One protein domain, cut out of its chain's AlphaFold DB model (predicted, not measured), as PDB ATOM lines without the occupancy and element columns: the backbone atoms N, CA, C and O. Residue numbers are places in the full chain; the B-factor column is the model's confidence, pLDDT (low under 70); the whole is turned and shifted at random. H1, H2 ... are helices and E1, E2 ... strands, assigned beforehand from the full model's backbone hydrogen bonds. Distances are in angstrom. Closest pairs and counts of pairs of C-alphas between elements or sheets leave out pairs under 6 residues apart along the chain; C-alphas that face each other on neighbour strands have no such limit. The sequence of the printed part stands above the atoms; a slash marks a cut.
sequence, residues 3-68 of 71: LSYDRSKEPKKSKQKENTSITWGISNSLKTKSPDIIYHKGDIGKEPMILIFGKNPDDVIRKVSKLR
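This is residues 3 to 68 of the 71 residues of the protein "Bifunctional hydroxymethylpyrimidine kinase/phosphomethylpyrimidine kinase" of Marine Group I thaumarchaeote (UniProt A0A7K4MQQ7). A small antiparallel hairpin of two strands, E1 and E2, makes the middle, with H2 over one face near E1, and H1 and H3 far out at opposite ends. Residues 3 to 4 pair briefly with E1, parallel. The printed part has 66 residues, in order H1, H2, E1, E2, H3: mixed class, under half in named elements. It is only just loose, close to compact, radius of gyration of the C-alphas 13.1 A, spanning 37 by 27 by 18 A.

H1 is residues 12 to 15, from C-alpha 12 at (-8.957, -43.625, -15.376). H2, residues 21 to 29, measures 12.0 A; E1, 37 to 40, 10.4 A; E2, 49 to 52, 9.9 A; H3, 57 to 65, 12.4 A, ending at C-alpha 65 (-37.640, -44.995, 7.507).

H1 and H2 only just touch, only at the corner, with 3 pairs of C-alphas within 8 A; the closest, Lys 15 and Ser 21, are 6.0 A apart. The closest C-alphas of H2 and E1, Ile 26 and Ile 38, are 7.3 A apart. In the hairpin E1 and E2, N 38 and O 51 are within hydrogen-bond range at 2.9 A. H2 and H3 have every O i to N i+4 pair within range; H1 is too short for one. The closest C-alphas of E2 and H3, Ile 52 and Val 60, are 6.5 A apart.

The farthest C-alphas, Lys 13 and Ser 65, are 37.5 A apart. The printed part has no cut, no long link, and no residue under pLDDT 70.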
ATOM      1  N   LEU A   3     -31.353 -41.087  -8.332       95.62
ATOM      2  CA  LEU A   3     -30.380 -41.061  -9.423       95.62
ATOM      3  C   LEU A   3     -29.350 -42.178  -9.241       95.62
ATOM      4  O   LEU A   3     -29.216 -42.763  -8.166       95.62
ATOM      5  N   SER A   4     -28.601 -42.467 -10.300       95.44
ATOM      6  CA  SER A   4     -27.545 -43.474 -10.267       95.44
ATOM      7  C   SER A   4     -26.384 -43.098 -11.167       95.44
ATOM      8  O   SER A   4     -26.585 -42.432 -12.185       95.44
ATOM      9  N   TYR A   5     -25.199 -43.608 -10.851       95.38
ATOM     10  CA  TYR A   5     -24.055 -43.580 -11.756       95.38
ATOM     11  C   TYR A   5     -23.387 -44.951 -11.852       95.38
ATOM     12  O   TYR A   5     -23.521 -45.810 -10.979       95.38
ATOM     13  N   ASP A   6     -22.663 -45.142 -12.947       94.75
ATOM     14  CA  ASP A   6     -21.959 -46.377 -13.267       94.75
ATOM     15  C   ASP A   6     -20.452 -46.155 -13.114       94.75
ATOM     16  O   ASP A   6     -19.872 -45.319 -13.809       94.75
ATOM     17  N   ARG A   7     -19.816 -46.892 -12.196       93.81
ATOM     18  CA  ARG A   7     -18.378 -46.760 -11.903       93.81
ATOM     19  C   ARG A   7     -17.495 -47.250 -13.049       93.81
ATOM     20  O   ARG A   7     -16.359 -46.795 -13.158       93.81
ATOM     21  N   SER A   8     -18.011 -48.094 -13.947       92.19
ATOM     22  CA  SER A   8     -17.271 -48.513 -15.145       92.19
ATOM     23  C   SER A   8     -17.019 -47.348 -16.114       92.19
ATOM     24  O   SER A   8     -16.069 -47.387 -16.894       92.19
ATOM     25  N   LYS A   9     -17.825 -46.280 -16.019       93.62
ATOM     26  CA  LYS A   9     -17.705 -45.059 -16.829       93.62
ATOM     27  C   LYS A   9     -16.767 -44.016 -16.213       93.62
ATOM     28  O   LYS A   9     -16.558 -42.966 -16.818       93.62
ATOM     29  N   GLU A  10     -16.209 -44.281 -15.030       93.88
ATOM     30  CA  GLU A  10     -15.282 -43.369 -14.362       93.88
ATOM     31  C   GLU A  10     -13.970 -43.252 -15.163       93.88
ATOM     32  O   GLU A  10     -13.298 -44.265 -15.397       93.88
ATOM     33  N   PRO A  11     -13.546 -42.037 -15.564       93.50
ATOM     34  CA  PRO A  11     -12.279 -41.853 -16.258       93.50
ATOM     35  C   PRO A  11     -11.101 -42.365 -15.424       93.50
ATOM     36  O   PRO A  11     -11.001 -42.058 -14.234       93.50
ATOM     37  N   LYS A  12     -10.143 -43.060 -16.058       89.81
ATOM     38  CA  LYS A  12      -8.957 -43.625 -15.376       89.81
ATOM     39  C   LYS A  12      -8.214 -42.599 -14.508       89.81
ATOM     40  O   LYS A  12      -7.818 -42.927 -13.396       89.81
ATOM     41  N   LYS A  13      -8.087 -41.353 -14.989       88.25
ATOM     42  CA  LYS A  13      -7.441 -40.244 -14.262       88.25
ATOM     43  C   LYS A  13      -8.145 -39.900 -12.945       88.25
ATOM     44  O   LYS A  13      -7.474 -39.574 -11.976       88.25
ATOM     45  N   SER A  14      -9.479 -39.973 -12.915       86.56
ATOM     46  CA  SER A  14     -10.253 -39.804 -11.681       86.56
ATOM     47  C   SER A  14     -10.050 -41.026 -10.790       86.56
ATOM     48  O   SER A  14      -9.565 -40.902  -9.678       86.56
ATOM     49  N   LYS A  15     -10.268 -42.228 -11.329       85.88
ATOM     50  CA  LYS A  15     -10.226 -43.491 -10.578       85.88
ATOM     51  C   LYS A  15      -8.904 -43.767  -9.845       85.88
ATOM     52  O   LYS A  15      -8.915 -44.452  -8.828       85.88
ATOM     53  N   GLN A  16      -7.782 -43.267 -10.370       87.50
ATOM     54  CA  GLN A  16      -6.450 -43.385  -9.760       87.50
ATOM     55  C   GLN A  16      -6.201 -42.388  -8.622       87.50
ATOM     56  O   GLN A  16      -5.294 -42.594  -7.821       87.50
ATOM     57  N   LYS A  17      -6.983 -41.307  -8.545       88.81
ATOM     58  CA  LYS A  17      -6.872 -40.305  -7.491       88.81
ATOM     59  C   LYS A  17      -7.808 -40.666  -6.345       88.81
ATOM     60  O   LYS A  17      -9.024 -40.779  -6.526       88.81
ATOM     61  N   GLU A  18      -7.239 -40.805  -5.157       83.75
ATOM     62  CA  GLU A  18      -7.991 -41.088  -3.939       83.75
ATOM     63  C   GLU A  18      -9.095 -40.041  -3.699       83.75
ATOM     64  O   GLU A  18      -8.951 -38.867  -4.048       83.75
ATOM     65  N   ASN A  19     -10.218 -40.474  -3.117       83.88
ATOM     66  CA  ASN A  19     -11.349 -39.620  -2.733       83.88
ATOM     67  C   ASN A  19     -12.060 -38.866  -3.879       83.88
ATOM     68  O   ASN A  19     -12.814 -37.929  -3.624       83.88
ATOM     69  N   THR A  20     -11.894 -39.276  -5.143       91.56
ATOM     70  CA  THR A  20     -12.545 -38.595  -6.285       91.56
ATOM     71  C   THR A  20     -13.756 -39.311  -6.871       91.56
ATOM     72  O   THR A  20     -14.629 -38.647  -7.428       91.56
ATOM     73  N   SER A  21     -13.868 -40.636  -6.729       90.75
ATOM     74  CA  SER A  21     -14.928 -41.404  -7.400       90.75
ATOM     75  C   SER A  21     -16.344 -41.000  -6.994       90.75
ATOM     76  O   SER A  21     -17.248 -41.024  -7.825       90.75
ATOM     77  N   ILE A  22     -16.553 -40.644  -5.722       91.94
ATOM     78  CA  ILE A  22     -17.863 -40.191  -5.232       91.94
ATOM     79  C   ILE A  22     -18.178 -38.808  -5.807       91.94
ATOM     80  O   ILE A  22     -19.254 -38.616  -6.361       91.94
ATOM     81  N   THR A  23     -17.225 -37.875  -5.755       92.44
ATOM     82  CA  THR A  23     -17.378 -36.529  -6.325       92.44
ATOM     83  C   THR A  23     -17.684 -36.586  -7.818       92.44
ATOM     84  O   THR A  23     -18.625 -35.943  -8.277       92.44
ATOM     85  N   TRP A  24     -16.943 -37.398  -8.576       94.62
ATOM     86  CA  TRP A  24     -17.214 -37.618  -9.995       94.62
ATOM     87  C   TRP A  24     -18.604 -38.228 -10.218       94.62
ATOM     88  O   TRP A  24     -19.361 -37.727 -11.045       94.62
ATOM     89  N   GLY A  25     -18.966 -39.270  -9.464       94.25
ATOM     90  CA  GLY A  25     -20.246 -39.961  -9.618       94.25
ATOM     91  C   GLY A  25     -21.452 -39.072  -9.313       94.25
ATOM     92  O   GLY A  25     -22.420 -39.054 -10.076       94.25
ATOM     93  N   ILE A  26     -21.372 -38.277  -8.242       93.44
ATOM     94  CA  ILE A  26     -22.386 -37.279  -7.900       93.44
ATOM     95  C   ILE A  26     -22.494 -36.262  -9.038       93.44
ATOM     96  O   ILE A  26     -23.565 -36.153  -9.628       93.44
ATOM     97  N   SER A  27     -21.397 -35.610  -9.429       92.06
ATOM     98  CA  SER A  27     -21.401 -34.613 -10.510       92.06
ATOM     99  C   SER A  27     -21.919 -35.166 -11.842       92.06
ATOM    100  O   SER A  27     -22.651 -34.477 -12.541       92.06
ATOM    101  N   ASN A  28     -21.596 -36.417 -12.179       92.38
ATOM    102  CA  ASN A  28     -22.045 -37.073 -13.411       92.38
ATOM    103  C   ASN A  28     -23.529 -37.480 -13.376       92.38
ATOM    104  O   ASN A  28     -24.160 -37.628 -14.420       92.38
ATOM    105  N   SER A  29     -24.090 -37.706 -12.185       91.19
ATOM    106  CA  SER A  29     -25.504 -38.066 -12.017       91.19
ATOM    107  C   SER A  29     -26.416 -36.846 -11.873       91.19
ATOM    108  O   SER A  29     -27.580 -36.902 -12.280       91.19
ATOM    109  N   LEU A  30     -25.903 -35.748 -11.313       91.06
ATOM    110  CA  LEU A  30     -26.647 -34.514 -11.102       91.06
ATOM    111  C   LEU A  30     -27.057 -33.874 -12.435       91.06
ATOM    112  O   LEU A  30     -26.262 -33.727 -13.357       91.06
ATOM    113  N   LYS A  31     -28.329 -33.469 -12.512       75.62
ATOM    114  CA  LYS A  31     -28.859 -32.638 -13.603       75.62
ATOM    115  C   LYS A  31     -29.064 -31.213 -13.088       75.62
ATOM    116  O   LYS A  31     -28.115 -30.454 -12.976       75.62
ATOM    117  N   THR A  32     -30.295 -30.871 -12.708       72.81
ATOM    118  CA  THR A  32     -30.673 -29.526 -12.231       72.81
ATOM    119  C   THR A  32     -31.361 -29.522 -10.865       72.81
ATOM    120  O   THR A  32     -31.449 -28.479 -10.227       72.81
ATOM    121  N   LYS A  33     -31.855 -30.674 -10.396       82.81
ATOM    122  CA  LYS A  33     -32.549 -30.815  -9.107       82.81
ATOM    123  C   LYS A  33     -31.719 -31.647  -8.138       82.81
ATOM    124  O   LYS A  33     -31.173 -32.677  -8.533       82.81
ATOM    125  N   SER A  34     -31.703 -31.242  -6.871       89.25
ATOM    126  CA  SER A  34     -31.117 -32.022  -5.778       89.25
ATOM    127  C   SER A  34     -31.891 -33.337  -5.591       89.25
ATOM    128  O   SER A  34     -33.106 -33.294  -5.371       89.25
ATOM    129  N   PRO A  35     -31.239 -34.506  -5.717       93.44
ATOM    130  CA  PRO A  35     -31.881 -35.794  -5.498       93.44
ATOM    131  C   PRO A  35     -32.017 -36.102  -4.005       93.44
ATOM    132  O   PRO A  35     -31.308 -35.546  -3.172       93.44
ATOM    133  N   ASP A  36     -32.895 -37.048  -3.682       94.94
ATOM    134  CA  ASP A  36     -32.972 -37.626  -2.336       94.94
ATOM    135  C   ASP A  36     -31.994 -38.791  -2.186       94.94
ATOM    136  O   ASP A  36     -31.501 -39.045  -1.092       94.94
ATOM    137  N   ILE A  37     -31.727 -39.508  -3.285       95.38
ATOM    138  CA  ILE A  37     -30.891 -40.710  -3.308       95.38
ATOM    139  C   ILE A  37     -30.006 -40.712  -4.558       95.38
ATOM    140  O   ILE A  37     -30.493 -40.449  -5.661       95.38
ATOM    141  N   ILE A  38     -28.734 -41.076  -4.390       96.25
ATOM    142  CA  ILE A  38     -27.825 -41.463  -5.478       96.25
ATOM    143  C   ILE A  38     -27.240 -42.835  -5.144       96.25
ATOM    144  O   ILE A  38     -26.739 -43.023  -4.043       96.25
ATOM    145  N   TYR A  39     -27.255 -43.786  -6.076       96.44
ATOM    146  CA  TYR A  39     -26.642 -45.102  -5.856       96.44
ATOM    147  C   TYR A  39     -25.704 -45.532  -6.989       96.44
ATOM    148  O   TYR A  39     -25.769 -45.026  -8.112       96.44
ATOM    149  N   HIS A  40     -24.851 -46.513  -6.700       96.44
ATOM    150  CA  HIS A  40     -24.071 -47.239  -7.701       96.44
ATOM    151  C   HIS A  40     -24.038 -48.738  -7.393       96.44
ATOM    152  O   HIS A  40     -24.099 -49.152  -6.237       96.44
ATOM    153  N   LYS A  41     -23.866 -49.563  -8.431       96.50
ATOM    154  CA  LYS A  41     -23.835 -51.035  -8.312       96.50
ATOM    155  C   LYS A  41     -22.487 -51.615  -7.866       96.50
ATOM    156  O   LYS A  41     -22.346 -52.826  -7.782       96.50
ATOM    157  N   GLY A  42     -21.521 -50.751  -7.565       94.50
ATOM    158  CA  GLY A  42     -20.165 -51.167  -7.212       94.50
ATOM    159  C   GLY A  42     -19.273 -51.208  -8.445       94.50
ATOM    160  O   GLY A  42     -19.592 -50.599  -9.467       94.50
ATOM    161  N   ASP A  43     -18.126 -51.854  -8.303       92.88
ATOM    162  CA  ASP A  43     -17.144 -52.099  -9.359       92.88
ATOM    163  C   ASP A  43     -16.262 -53.285  -8.935       92.88
ATOM    164  O   ASP A  43     -16.395 -53.786  -7.820       92.88
ATOM    165  N   ILE A  44     -15.327 -53.722  -9.776       89.75
ATOM    166  CA  ILE A  44     -14.347 -54.749  -9.401       89.75
ATOM    167  C   ILE A  44     -13.609 -54.309  -8.123       89.75
ATOM    168  O   ILE A  44     -12.959 -53.262  -8.098       89.75
ATOM    169  N   GLY A  45     -13.746 -55.102  -7.054       90.00
ATOM    170  CA  GLY A  45     -13.161 -54.822  -5.738       90.00
ATOM    171  C   GLY A  45     -13.827 -53.683  -4.952       90.00
ATOM    172  O   GLY A  45     -13.253 -53.221  -3.971       90.00
ATOM    173  N   LYS A  46     -15.006 -53.195  -5.371       89.75
ATOM    174  CA  LYS A  46     -15.748 -52.129  -4.679       89.75
ATOM    175  C   LYS A  46     -17.210 -52.513  -4.476       89.75
ATOM    176  O   LYS A  46     -17.925 -52.791  -5.437       89.75
ATOM    177  N   GLU A  47     -17.676 -52.423  -3.240       95.25
ATOM    178  CA  GLU A  47     -19.060 -52.738  -2.886       95.25
ATOM    179  C   GLU A  47     -20.069 -51.736  -3.492       95.25
ATOM    180  O   GLU A  47     -19.725 -50.573  -3.751       95.25
ATOM    181  N   PRO A  48     -21.315 -52.165  -3.768       96.00
ATOM    182  CA  PRO A  48     -22.422 -51.268  -4.102       96.00
ATOM    183  C   PRO A  48     -22.790 -50.359  -2.924       96.00
ATOM    184  O   PRO A  48     -22.662 -50.750  -1.769       96.00
ATOM    185  N   MET A  49     -23.289 -49.151  -3.208       95.44
ATOM    186  CA  MET A  49     -23.663 -48.197  -2.158       95.44
ATOM    187  C   MET A  49     -24.848 -47.318  -2.559       95.44
ATOM    188  O   MET A  49     -25.016 -46.972  -3.732       95.44
ATOM    189  N   ILE A  50     -25.648 -46.945  -1.556       95.44
ATOM    190  CA  ILE A  50     -26.761 -45.995  -1.640       95.44
ATOM    191  C   ILE A  50     -26.415 -44.786  -0.762       95.44
ATOM    192  O   ILE A  50     -26.190 -44.931   0.435       95.44
ATOM    193  N   LEU A  51     -26.391 -43.595  -1.354       95.19
ATOM    194  CA  LEU A  51     -26.192 -42.315  -0.677       95.19
ATOM    195  C   LEU A  51     -27.547 -41.623  -0.526       95.19
ATOM    196  O   LEU A  51     -28.236 -41.403  -1.523       95.19
ATOM    197  N   ILE A  52     -27.922 -41.278   0.706       95.94
ATOM    198  CA  ILE A  52     -29.198 -40.629   1.029       95.94
ATOM    199  C   ILE A  52     -28.914 -39.201   1.486       95.94
ATOM    200  O   ILE A  52     -28.125 -38.981   2.401       95.94
ATOM    201  N   PHE A  53     -29.567 -38.233   0.850       95.25
ATOM    202  CA  PHE A  53     -29.355 -36.808   1.082       95.25
ATOM    203  C   PHE A  53     -30.544 -36.199   1.818       95.25
ATOM    204  O   PHE A  53     -31.702 -36.519   1.540       95.25
ATOM    205  N   GLY A  54     -30.268 -35.263   2.720       95.06
ATOM    206  CA  GLY A  54     -31.283 -34.490   3.423       95.06
ATOM    207  C   GLY A  54     -30.746 -33.128   3.836       95.06
ATOM    208  O   GLY A  54     -29.537 -32.927   3.907       95.06
ATOM    209  N   LYS A  55     -31.650 -32.174   4.079       95.25
ATOM    210  CA  LYS A  55     -31.262 -30.818   4.518       95.25
ATOM    211  C   LYS A  55     -30.716 -30.791   5.949       95.25
ATOM    212  O   LYS A  55     -30.017 -29.857   6.321       95.25
ATOM    213  N   ASN A  56     -31.084 -31.787   6.744       97.06
ATOM    214  CA  ASN A  56     -30.680 -31.992   8.127       97.06
ATOM    215  C   ASN A  56     -30.787 -33.496   8.469       97.06
ATOM    216  O   ASN A  56     -31.348 -34.257   7.669       97.06
ATOM    217  N   PRO A  57     -30.260 -33.939   9.624       97.19
ATOM    218  CA  PRO A  57     -30.301 -35.347  10.020       97.19
ATOM    219  C   PRO A  57     -31.717 -35.944  10.072       97.19
ATOM    220  O   PRO A  57     -31.920 -37.058   9.590       97.19
ATOM    221  N   ASP A  58     -32.712 -35.197  10.556       97.19
ATOM    222  CA  ASP A  58     -34.101 -35.676  10.652       97.19
ATOM    223  C   ASP A  58     -34.714 -35.988   9.278       97.19
ATOM    224  O   ASP A  58     -35.433 -36.978   9.116       97.19
ATOM    225  N   ASP A  59     -34.410 -35.180   8.255       96.31
ATOM    226  CA  ASP A  59     -34.840 -35.442   6.878       96.31
ATOM    227  C   ASP A  59     -34.239 -36.749   6.342       96.31
ATOM    228  O   ASP A  59     -34.939 -37.528   5.692       96.31
ATOM    229  N   VAL A  60     -32.968 -37.023   6.657       96.19
ATOM    230  CA  VAL A  60     -32.307 -38.283   6.282       96.19
ATOM    231  C   VAL A  60     -32.986 -39.466   6.970       96.19
ATOM    232  O   VAL A  60     -33.376 -40.415   6.292       96.19
ATOM    233  N   ILE A  61     -33.209 -39.395   8.287       95.31
ATOM    234  CA  ILE A  61     -33.861 -40.467   9.058       95.31
ATOM    235  C   ILE A  61     -35.267 -40.752   8.518       95.31
ATOM    236  O   ILE A  61     -35.628 -41.910   8.303       95.31
ATOM    237  N   ARG A  62     -36.049 -39.710   8.217       94.38
ATOM    238  CA  ARG A  62     -37.391 -39.844   7.628       94.38
ATOM    239  C   ARG A  62     -37.376 -40.463   6.228       94.38
ATOM    240  O   ARG A  62     -38.337 -41.122   5.839       94.38
ATOM    241  N   LYS A  63     -36.332 -40.230   5.431       94.25
ATOM    242  CA  LYS A  63     -36.175 -40.885   4.121       94.25
ATOM    243  C   LYS A  63     -35.802 -42.353   4.291       94.25
ATOM    244  O   LYS A  63     -36.400 -43.199   3.635       94.25
ATOM    245  N   VAL A  64     -34.885 -42.652   5.210       94.50
ATOM    246  CA  VAL A  64     -34.472 -44.022   5.546       94.50
ATOM    247  C   VAL A  64     -35.642 -44.843   6.087       94.50
ATOM    248  O   VAL A  64     -35.799 -45.998   5.701       94.50
ATOM    249  N   SER A  65     -36.501 -44.267   6.935       92.31
ATOM    250  CA  SER A  65     -37.640 -44.995   7.507       92.31
ATOM    251  C   SER A  65     -38.617 -45.501   6.444       92.31
ATOM    252  O   SER A  65     -39.158 -46.587   6.608       92.31
ATOM    253  N   LYS A  66     -38.770 -44.784   5.325       90.69
ATOM    254  CA  LYS A  66     -39.604 -45.198   4.182       90.69
ATOM    255  C   LYS A  66     -39.004 -46.336   3.351       90.69
ATOM    256  O   LYS A  66     -39.723 -46.937   2.562       90.69
ATOM    257  N   LEU A  67     -37.698 -46.592   3.470       88.31
ATOM    258  CA  LEU A  67     -36.999 -47.647   2.724       88.31
ATOM    259  C   LEU A  67     -37.057 -49.005   3.425       88.31
ATOM    260  O   LEU A  67     -36.735 -50.021   2.813       88.31
ATOM    261  N   ARG A  68     -37.439 -49.030   4.704       81.19
ATOM    262  CA  ARG A  68     -37.606 -50.267   5.460       81.19
ATOM    263  C   ARG A  68     -39.084 -50.661   5.437       81.19
ATOM    264  O   ARG A  68     -39.922 -49.792   5.678       81.19
TER     265      ARG A  68